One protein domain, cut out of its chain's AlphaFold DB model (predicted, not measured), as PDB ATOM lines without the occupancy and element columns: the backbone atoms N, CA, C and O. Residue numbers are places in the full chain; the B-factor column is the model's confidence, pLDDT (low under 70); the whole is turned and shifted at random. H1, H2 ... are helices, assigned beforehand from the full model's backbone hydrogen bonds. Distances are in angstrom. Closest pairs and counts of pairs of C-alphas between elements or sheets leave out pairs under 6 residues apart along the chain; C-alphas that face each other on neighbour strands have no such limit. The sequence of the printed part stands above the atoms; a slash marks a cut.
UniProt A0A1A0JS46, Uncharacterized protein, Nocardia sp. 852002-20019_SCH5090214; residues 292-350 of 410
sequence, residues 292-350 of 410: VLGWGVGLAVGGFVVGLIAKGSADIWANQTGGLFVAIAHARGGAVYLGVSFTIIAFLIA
ATOM      1  N   VAL A 292       9.149  61.866  -3.578       83.00
ATOM      2  CA  VAL A 292       8.976  63.319  -3.712       83.00
ATOM      3  C   VAL A 292       7.671  63.790  -3.072       83.00
ATOM      4  O   VAL A 292       7.696  64.752  -2.315       83.00
ATOM      5  N   LEU A 293       6.548  63.100  -3.302       81.88
ATOM      6  CA  LEU A 293       5.276  63.422  -2.645       81.88
ATOM      7  C   LEU A 293       5.347  63.193  -1.130       81.88
ATOM      8  O   LEU A 293       4.879  64.039  -0.375       81.88
ATOM      9  N   GLY A 294       5.967  62.098  -0.675       75.44
ATOM     10  CA  GLY A 294       6.153  61.827   0.753       75.44
ATOM     11  C   GLY A 294       6.977  62.911   1.455       75.44
ATOM     12  O   GLY A 294       6.562  63.419   2.495       75.44
ATOM     13  N   TRP A 295       8.101  63.321   0.859       79.62
ATOM     14  CA  TRP A 295       8.913  64.433   1.362       79.62
ATOM     15  C   TRP A 295       8.194  65.777   1.264       79.62
ATOM     16  O   TRP A 295       8.240  66.541   2.219       79.62
ATOM     17  N   GLY A 296       7.499  66.062   0.161       85.19
ATOM     18  CA  GLY A 296       6.744  67.303  -0.019       85.19
ATOM     19  C   GLY A 296       5.647  67.473   1.032       85.19
ATOM     20  O   GLY A 296       5.564  68.523   1.662       85.19
ATOM     21  N   VAL A 297       4.865  66.420   1.295       78.88
ATOM     22  CA  VAL A 297       3.856  66.410   2.367       78.88
ATOM     23  C   VAL A 297       4.516  66.522   3.744       78.88
ATOM     24  O   VAL A 297       4.081  67.335   4.555       78.88
ATOM     25  N   GLY A 298       5.589  65.769   4.009       71.94
ATOM     26  CA  GLY A 298       6.306  65.827   5.289       71.94
ATOM     27  C   GLY A 298       6.893  67.210   5.591       71.94
ATOM     28  O   GLY A 298       6.739  67.713   6.703       71.94
ATOM     29  N   LEU A 299       7.506  67.858   4.596       77.62
ATOM     30  CA  LEU A 299       8.047  69.215   4.704       77.62
ATOM     31  C   LEU A 299       6.940  70.267   4.828       77.62
ATOM     32  O   LEU A 299       7.087  71.193   5.621       77.62
ATOM     33  N   ALA A 300       5.821  70.119   4.109       79.12
ATOM     34  CA  ALA A 300       4.679  71.023   4.235       79.12
ATOM     35  C   ALA A 300       4.044  70.954   5.635       79.12
ATOM     36  O   ALA A 300       3.811  71.990   6.254       79.12
ATOM     37  N   VAL A 301       3.824  69.746   6.169       74.44
ATOM     38  CA  VAL A 301       3.288  69.544   7.527       74.44
ATOM     39  C   VAL A 301       4.278  70.031   8.588       74.44
ATOM     40  O   VAL A 301       3.884  70.762   9.494       74.44
ATOM     41  N   GLY A 302       5.564  69.690   8.462       68.56
ATOM     42  CA  GLY A 302       6.607  70.152   9.382       68.56
ATOM     43  C   GLY A 302       6.756  71.676   9.383       68.56
ATOM     44  O   GLY A 302       6.779  72.289  10.446       68.56
ATOM     45  N   GLY A 303       6.777  72.303   8.204       74.06
ATOM     46  CA  GLY A 303       6.826  73.759   8.059       74.06
ATOM     47  C   GLY A 303       5.587  74.459   8.620       74.06
ATOM     48  O   GLY A 303       5.718  75.475   9.296       74.06
ATOM     49  N   PHE A 304       4.393  73.890   8.417       78.94
ATOM     50  CA  PHE A 304       3.150  74.392   9.008       78.94
ATOM     51  C   PHE A 304       3.190  74.347  10.545       78.94
ATOM     52  O   PHE A 304       2.907  75.349  11.200       78.94
ATOM     53  N   VAL A 305       3.619  73.220  11.119       70.19
ATOM     54  CA  VAL A 305       3.819  73.046  12.567       70.19
ATOM     55  C   VAL A 305       4.821  74.058  13.128       70.19
ATOM     56  O   VAL A 305       4.512  74.765  14.087       70.19
ATOM     57  N   VAL A 306       6.003  74.171  12.517       71.62
ATOM     58  CA  VAL A 306       7.041  75.121  12.942       71.62
ATOM     59  C   VAL A 306       6.542  76.567  12.822       71.62
ATOM     60  O   VAL A 306       6.818  77.378  13.704       71.62
ATOM     61  N   GLY A 307       5.732  76.883  11.808       74.06
ATOM     62  CA  GLY A 307       5.060  78.177  11.662       74.06
ATOM     63  C   GLY A 307       4.040  78.481  12.768       74.06
ATOM     64  O   GLY A 307       3.993  79.610  13.257       74.06
ATOM     65  N   LEU A 308       3.260  77.489  13.216       73.12
ATOM     66  CA  LEU A 308       2.345  77.647  14.356       73.12
ATOM     67  C   LEU A 308       3.103  77.933  15.660       73.12
ATOM     68  O   LEU A 308       2.712  78.831  16.408       73.12
ATOM     69  N   ILE A 309       4.208  77.224  15.911       69.06
ATOM     70  CA  ILE A 309       5.042  77.458  17.102       69.06
ATOM     71  C   ILE A 309       5.730  78.822  17.009       69.06
ATOM     72  O   ILE A 309       5.701  79.576  17.977       69.06
ATOM     73  N   ALA A 310       6.251  79.198  15.836       75.12
ATOM     74  CA  ALA A 310       6.829  80.519  15.600       75.12
ATOM     75  C   ALA A 310       5.826  81.645  15.900       75.12
ATOM     76  O   ALA A 310       6.184  82.608  16.579       75.12
ATOM     77  N   LYS A 311       4.559  81.493  15.484       74.06
ATOM     78  CA  LYS A 311       3.482  82.435  15.819       74.06
ATOM     79  C   LYS A 311       3.232  82.506  17.328       74.06
ATOM     80  O   LYS A 311       3.192  83.603  17.868       74.06
ATOM     81  N   GLY A 312       3.120  81.366  18.012       67.31
ATOM     82  CA  GLY A 312       2.943  81.326  19.472       67.31
ATOM     83  C   GLY A 312       4.170  81.795  20.270       67.31
ATOM     84  O   GLY A 312       4.039  82.192  21.420       67.31
ATOM     85  N   SER A 313       5.359  81.788  19.662       66.44
ATOM     86  CA  SER A 313       6.590  82.325  20.253       66.44
ATOM     87  C   SER A 313       6.771  83.835  20.039       66.44
ATOM     88  O   SER A 313       7.671  84.432  20.628       66.44
ATOM     89  N   ALA A 314       5.940  84.473  19.206       72.69
ATOM     90  CA  ALA A 314       6.166  85.847  18.769       72.69
ATOM     91  C   ALA A 314       6.232  86.847  19.930       72.69
ATOM     92  O   ALA A 314       7.192  87.611  19.999       72.69
ATOM     93  N   ASP A 315       5.286  86.783  20.867       67.75
ATOM     94  CA  ASP A 315       5.189  87.730  21.985       67.75
ATOM     95  C   ASP A 315       6.325  87.556  23.011       67.75
ATOM     96  O   ASP A 315       6.784  88.521  23.620       67.75
ATOM     97  N   ILE A 316       6.838  86.328  23.150       63.59
ATOM     98  CA  ILE A 316       7.942  85.973  24.056       63.59
ATOM     99  C   ILE A 316       9.256  86.602  23.574       63.59
ATOM    100  O   ILE A 316       9.989  87.218  24.348       63.59
ATOM    101  N   TRP A 317       9.536  86.486  22.274       67.00
ATOM    102  CA  TRP A 317      10.757  87.006  21.648       67.00
ATOM    103  C   TRP A 317      10.608  88.448  21.127       67.00
ATOM    104  O   TRP A 317      11.570  89.009  20.602       67.00
ATOM    105  N   ALA A 318       9.429  89.070  21.246       69.56
ATOM    106  CA  ALA A 318       9.202  90.462  20.840       69.56
ATOM    107  C   ALA A 318       9.977  91.458  21.719       69.56
ATOM    108  O   ALA A 318      10.518  92.441  21.212       69.56
ATOM    109  N   ASN A 319      10.060  91.171  23.022       65.25
ATOM    110  CA  ASN A 319      10.647  92.058  24.030       65.25
ATOM    111  C   ASN A 319      12.097  91.705  24.411       65.25
ATOM    112  O   ASN A 319      12.710  92.430  25.193       65.25
ATOM    113  N   GLN A 320      12.677  90.625  23.868       64.12
ATOM    114  CA  GLN A 320      14.102  90.341  24.060       64.12
ATOM    115  C   GLN A 320      14.959  91.251  23.174       64.12
ATOM    116  O   GLN A 320      14.966  91.144  21.948       64.12
ATOM    117  N   THR A 321      15.712  92.146  23.810       56.38
ATOM    118  CA  THR A 321      16.570  93.139  23.144       56.38
ATOM    119  C   THR A 321      18.046  92.743  23.067       56.38
ATOM    120  O   THR A 321      18.817  93.444  22.415       56.38
ATOM    121  N   GLY A 322      18.451  91.623  23.674       58.47
ATOM    122  CA  GLY A 322      19.830  91.133  23.648       58.47
ATOM    123  C   GLY A 322      19.950  89.655  24.029       58.47
ATOM    124  O   GLY A 322      19.048  89.083  24.633       58.47
ATOM    125  N   GLY A 323      21.077  89.045  23.655       66.19
ATOM    126  CA  GLY A 323      21.378  87.628  23.873       66.19
ATOM    127  C   GLY A 323      21.932  86.949  22.618       66.19
ATOM    128  O   GLY A 323      21.720  87.423  21.500       66.19
ATOM    129  N   LEU A 324      22.627  85.821  22.800       61.94
ATOM    130  CA  LEU A 324      23.283  85.072  21.717       61.94
ATOM    131  C   LEU A 324      22.320  84.735  20.566       61.94
ATOM    132  O   LEU A 324      22.672  84.877  19.402       61.94
ATOM    133  N   PHE A 325      21.087  84.336  20.882       60.81
ATOM    134  CA  PHE A 325      20.104  83.914  19.884       60.81
ATOM    135  C   PHE A 325      19.542  85.066  19.041       60.81
ATOM    136  O   PHE A 325      19.374  84.898  17.836       60.81
ATOM    137  N   VAL A 326      19.336  86.250  19.629       65.44
ATOM    138  CA  VAL A 326      18.957  87.465  18.881       65.44
ATOM    139  C   VAL A 326      20.118  87.919  17.985       65.44
ATOM    140  O   VAL A 326      19.900  88.268  16.826       65.44
ATOM    141  N   ALA A 327      21.357  87.837  18.487       66.88
ATOM    142  CA  ALA A 327      22.565  88.171  17.733       66.88
ATOM    143  C   ALA A 327      22.861  87.191  16.580       66.88
ATOM    144  O   ALA A 327      23.322  87.614  15.527       66.88
ATOM    145  N   ILE A 328      22.573  85.894  16.738       63.59
ATOM    146  CA  ILE A 328      22.688  84.910  15.649       63.59
ATOM    147  C   ILE A 328      21.561  85.113  14.628       63.59
ATOM    148  O   ILE A 328      21.830  85.202  13.431       63.59
ATOM    149  N   ALA A 329      20.307  85.223  15.078       65.81
ATOM    150  CA  ALA A 329      19.149  85.255  14.186       65.81
ATOM    151  C   ALA A 329      18.937  86.592  13.447       65.81
ATOM    152  O   ALA A 329      18.194  86.608  12.469       65.81
ATOM    153  N   HIS A 330      19.539  87.701  13.907       67.81
ATOM    154  CA  HIS A 330      19.351  89.054  13.346       67.81
ATOM    155  C   HIS A 330      17.868  89.469  13.203       67.81
ATOM    156  O   HIS A 330      17.489  90.222  12.307       67.81
ATOM    157  N   ALA A 331      17.011  88.973  14.098       70.31
ATOM    158  CA  ALA A 331      15.558  89.081  13.998       70.31
ATOM    159  C   ALA A 331      14.905  89.386  15.357       70.31
ATOM    160  O   ALA A 331      15.576  89.438  16.388       70.31
ATOM    161  N   ARG A 332      13.581  89.584  15.367       68.75
ATOM    162  CA  ARG A 332      12.755  89.757  16.577       68.75
ATOM    163  C   ARG A 332      11.499  88.892  16.511       68.75
ATOM    164  O   ARG A 332      11.072  88.499  15.424       68.75
ATOM    165  N   GLY A 333      10.899  88.606  17.667       71.12
ATOM    166  CA  GLY A 333       9.698  87.775  17.746       71.12
ATOM    167  C   GLY A 333       9.925  86.366  17.184       71.12
ATOM    168  O   GLY A 333      11.024  85.817  17.264       71.12
ATOM    169  N   GLY A 334       8.893  85.789  16.563       67.88
ATOM    170  CA  GLY A 334       8.908  84.397  16.093       67.88
ATOM    171  C   GLY A 334       9.983  84.081  15.047       67.88
ATOM    172  O   GLY A 334      10.358  82.923  14.878       67.88
ATOM    173  N   ALA A 335      10.537  85.098  14.381       74.38
ATOM    174  CA  ALA A 335      11.656  84.930  13.463       74.38
ATOM    175  C   ALA A 335      12.967  84.532  14.175       74.38
ATOM    176  O   ALA A 335      13.784  83.841  13.570       74.38
ATOM    177  N   VAL A 336      13.148  84.871  15.462       74.44
ATOM    178  CA  VAL A 336      14.287  84.374  16.263       74.44
ATOM    179  C   VAL A 336      14.159  82.869  16.483       74.44
ATOM    180  O   VAL A 336      15.099  82.130  16.200       74.44
ATOM    181  N   TYR A 337      12.976  82.402  16.895       71.12
ATOM    182  CA  TYR A 337      12.689  80.973  17.048       71.12
ATOM    183  C   TYR A 337      12.930  80.194  15.744       71.12
ATOM    184  O   TYR A 337      13.577  79.145  15.768       71.12
ATOM    185  N   LEU A 338      12.476  80.724  14.599       77.00
ATOM    186  CA  LEU A 338      12.742  80.127  13.287       77.00
ATOM    187  C   LEU A 338      14.241  80.082  12.974       77.00
ATOM    188  O   LEU A 338      14.748  79.015  12.632       77.00
ATOM    189  N   GLY A 339      14.951  81.206  13.122       74.31
ATOM    190  CA  GLY A 339      16.388  81.300  12.864       74.31
ATOM    191  C   GLY A 339      17.183  80.272  13.667       74.31
ATOM    192  O   GLY A 339      17.900  79.463  13.086       74.31
ATOM    193  N   VAL A 340      16.970  80.220  14.985       72.12
ATOM    194  CA  VAL A 340      17.624  79.247  15.875       72.12
ATOM    195  C   VAL A 340      17.276  77.807  15.489       72.12
ATOM    196  O   VAL A 340      18.178  76.976  15.357       72.12
ATOM    197  N   SER A 341      15.996  77.508  15.246       71.00
ATOM    198  CA  SER A 341      15.547  76.158  14.871       71.00
ATOM    199  C   SER A 341      16.197  75.681  13.568       71.00
ATOM    200  O   SER A 341      16.718  74.566  13.505       71.00
ATOM    201  N   PHE A 342      16.232  76.530  12.536       78.31
ATOM    202  CA  PHE A 342      16.879  76.199  11.267       78.31
ATOM    203  C   PHE A 342      18.404  76.112  11.386       78.31
ATOM    204  O   PHE A 342      18.990  75.238  10.752       78.31
ATOM    205  N   THR A 343      19.056  76.929  12.222       76.38
ATOM    206  CA  THR A 343      20.501  76.811  12.489       76.38
ATOM    207  C   THR A 343      20.843  75.479  13.162       76.38
ATOM    208  O   THR A 343      21.790  74.818  12.736       76.38
ATOM    209  N   ILE A 344      20.055  75.033  14.149       73.00
ATOM    210  CA  ILE A 344      20.234  73.721  14.799       73.00
ATOM    211  C   ILE A 344      20.061  72.587  13.777       73.00
ATOM    212  O   ILE A 344      20.911  71.700  13.688       73.00
ATOM    213  N   ILE A 345      19.005  72.631  12.958       74.31
ATOM    214  CA  ILE A 345      18.757  71.625  11.912       74.31
ATOM    215  C   ILE A 345      19.898  71.608  10.880       74.31
ATOM    216  O   ILE A 345      20.394  70.536  10.535       74.31
ATOM    217  N   ALA A 346      20.354  72.774  10.416       74.94
ATOM    218  CA  ALA A 346      21.457  72.890   9.465       74.94
ATOM    219  C   ALA A 346      22.772  72.336  10.036       74.94
ATOM    220  O   ALA A 346      23.481  71.611   9.338       74.94
ATOM    221  N   PHE A 347      23.066  72.609  11.311       76.44
ATOM    222  CA  PHE A 347      24.231  72.067  12.006       76.44
ATOM    223  C   PHE A 347      24.173  70.535  12.112       76.44
ATOM    224  O   PHE A 347      25.131  69.857  11.742       76.44
ATOM    225  N   LEU A 348      23.030  69.967  12.517       71.81
ATOM    226  CA  LEU A 348      22.835  68.512  12.572       71.81
ATOM    227  C   LEU A 348      22.989  67.856  11.188       71.81
ATOM    228  O   LEU A 348      23.663  66.832  11.057       71.81
ATOM    229  N   ILE A 349      22.426  68.461  10.135       74.50
ATOM    230  CA  ILE A 349      22.604  67.985   8.756       74.50
ATOM    231  C   ILE A 349      24.086  68.027   8.365       74.50
ATOM    232  O   ILE A 349      24.601  67.018   7.877       74.50
ATOM    233  N   ALA A 350      24.787  69.133   8.632       72.56
ATOM    234  CA  ALA A 350      26.212  69.279   8.345       72.56
ATOM    235  C   ALA A 350      27.067  68.220   9.065       72.56
ATOM    236  O   ALA A 350      27.930  67.612   8.431       72.56
TER     237      ALA A 350
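This is residues 292 to 350 of the 410 residues of an uncharacterized protein of Nocardia sp. 852002-20019_SCH5090214 (UniProt A0A1A0JS46). Two long helices, H1 and H4, make an open V: the last part of H1 meets the first part of H4, and their other ends spread apart and stick out. The short helices H2 and H3, with the loops that join them, lie at the closed end of the V, where H2 follows H1 and H3 packs on H4 nearly at a right angle. The printed part has 59 residues with four named helices, in the order H1, H2, H3, H4, and no named strand; the class is all helix. The whole is loose, with a radius of gyration of the C-alphas of 13.0 A, and flat, spanning 41 by 26 by 12 A.

H1, residues 292 to 312, and H2, residues 314 to 318, meet only through their link, Ser 313. H3, residues 324 to 329, is apart from both H1 and H2. H4, residues 334 to 350, is the hub, touching the three other helices. H1 touches H4 with residues 306 to 312 alone, against residues 334 to 338 of H4; the closest C-alphas are those of Ala 310 and Gly 334, 4.4 A apart. The lines of H1 and H4 stand at a steep tilt of 40 degrees, and the two run opposite ways. H2 touches residues 334 to 337 of H4, with the C-alphas of Ala 314 and Gly 334 closest at 4.1 A. H3 touches residues 335 to 340 of H4, with the C-alphas of Ala 329 and Gly 339 closest at 5.0 A. H3 and H4 are about perpendicular, at 89 degrees. In H1, H2, H3 and H4 every O i to N i+4 pair is within hydrogen-bond range.

H1 begins with C-alpha 292 at (8.976, 63.319, -3.712) and runs 30.0 A to C-alpha 312 at (2.943, 81.326, 19.472). H2 has five residues, Ala 314 to Ala 318, and H3 has six, Leu 324 to Ala 329, with 8.6 A from first to last C-alpha. H4 runs 24.2 A from Gly 334 to Ala 350, where its last C-alpha is at (26.212, 69.279, 8.345).

The two C-alphas farthest apart are those of Leu 293 and Thr 321, at 40.9 A, while those of Val 292 and Ala 350 are 21.9 A apart. Residues 292 to 305 of H1 and 344 to 350 of H4 stand free; the body without them has 38 residues and spans 24 by 21 by 10 A. The printed part has no cut, and its three links are tight. The mean pLDDT of the printed part is 71.5, and 22 residues are under 70, among them residues 315 to 330.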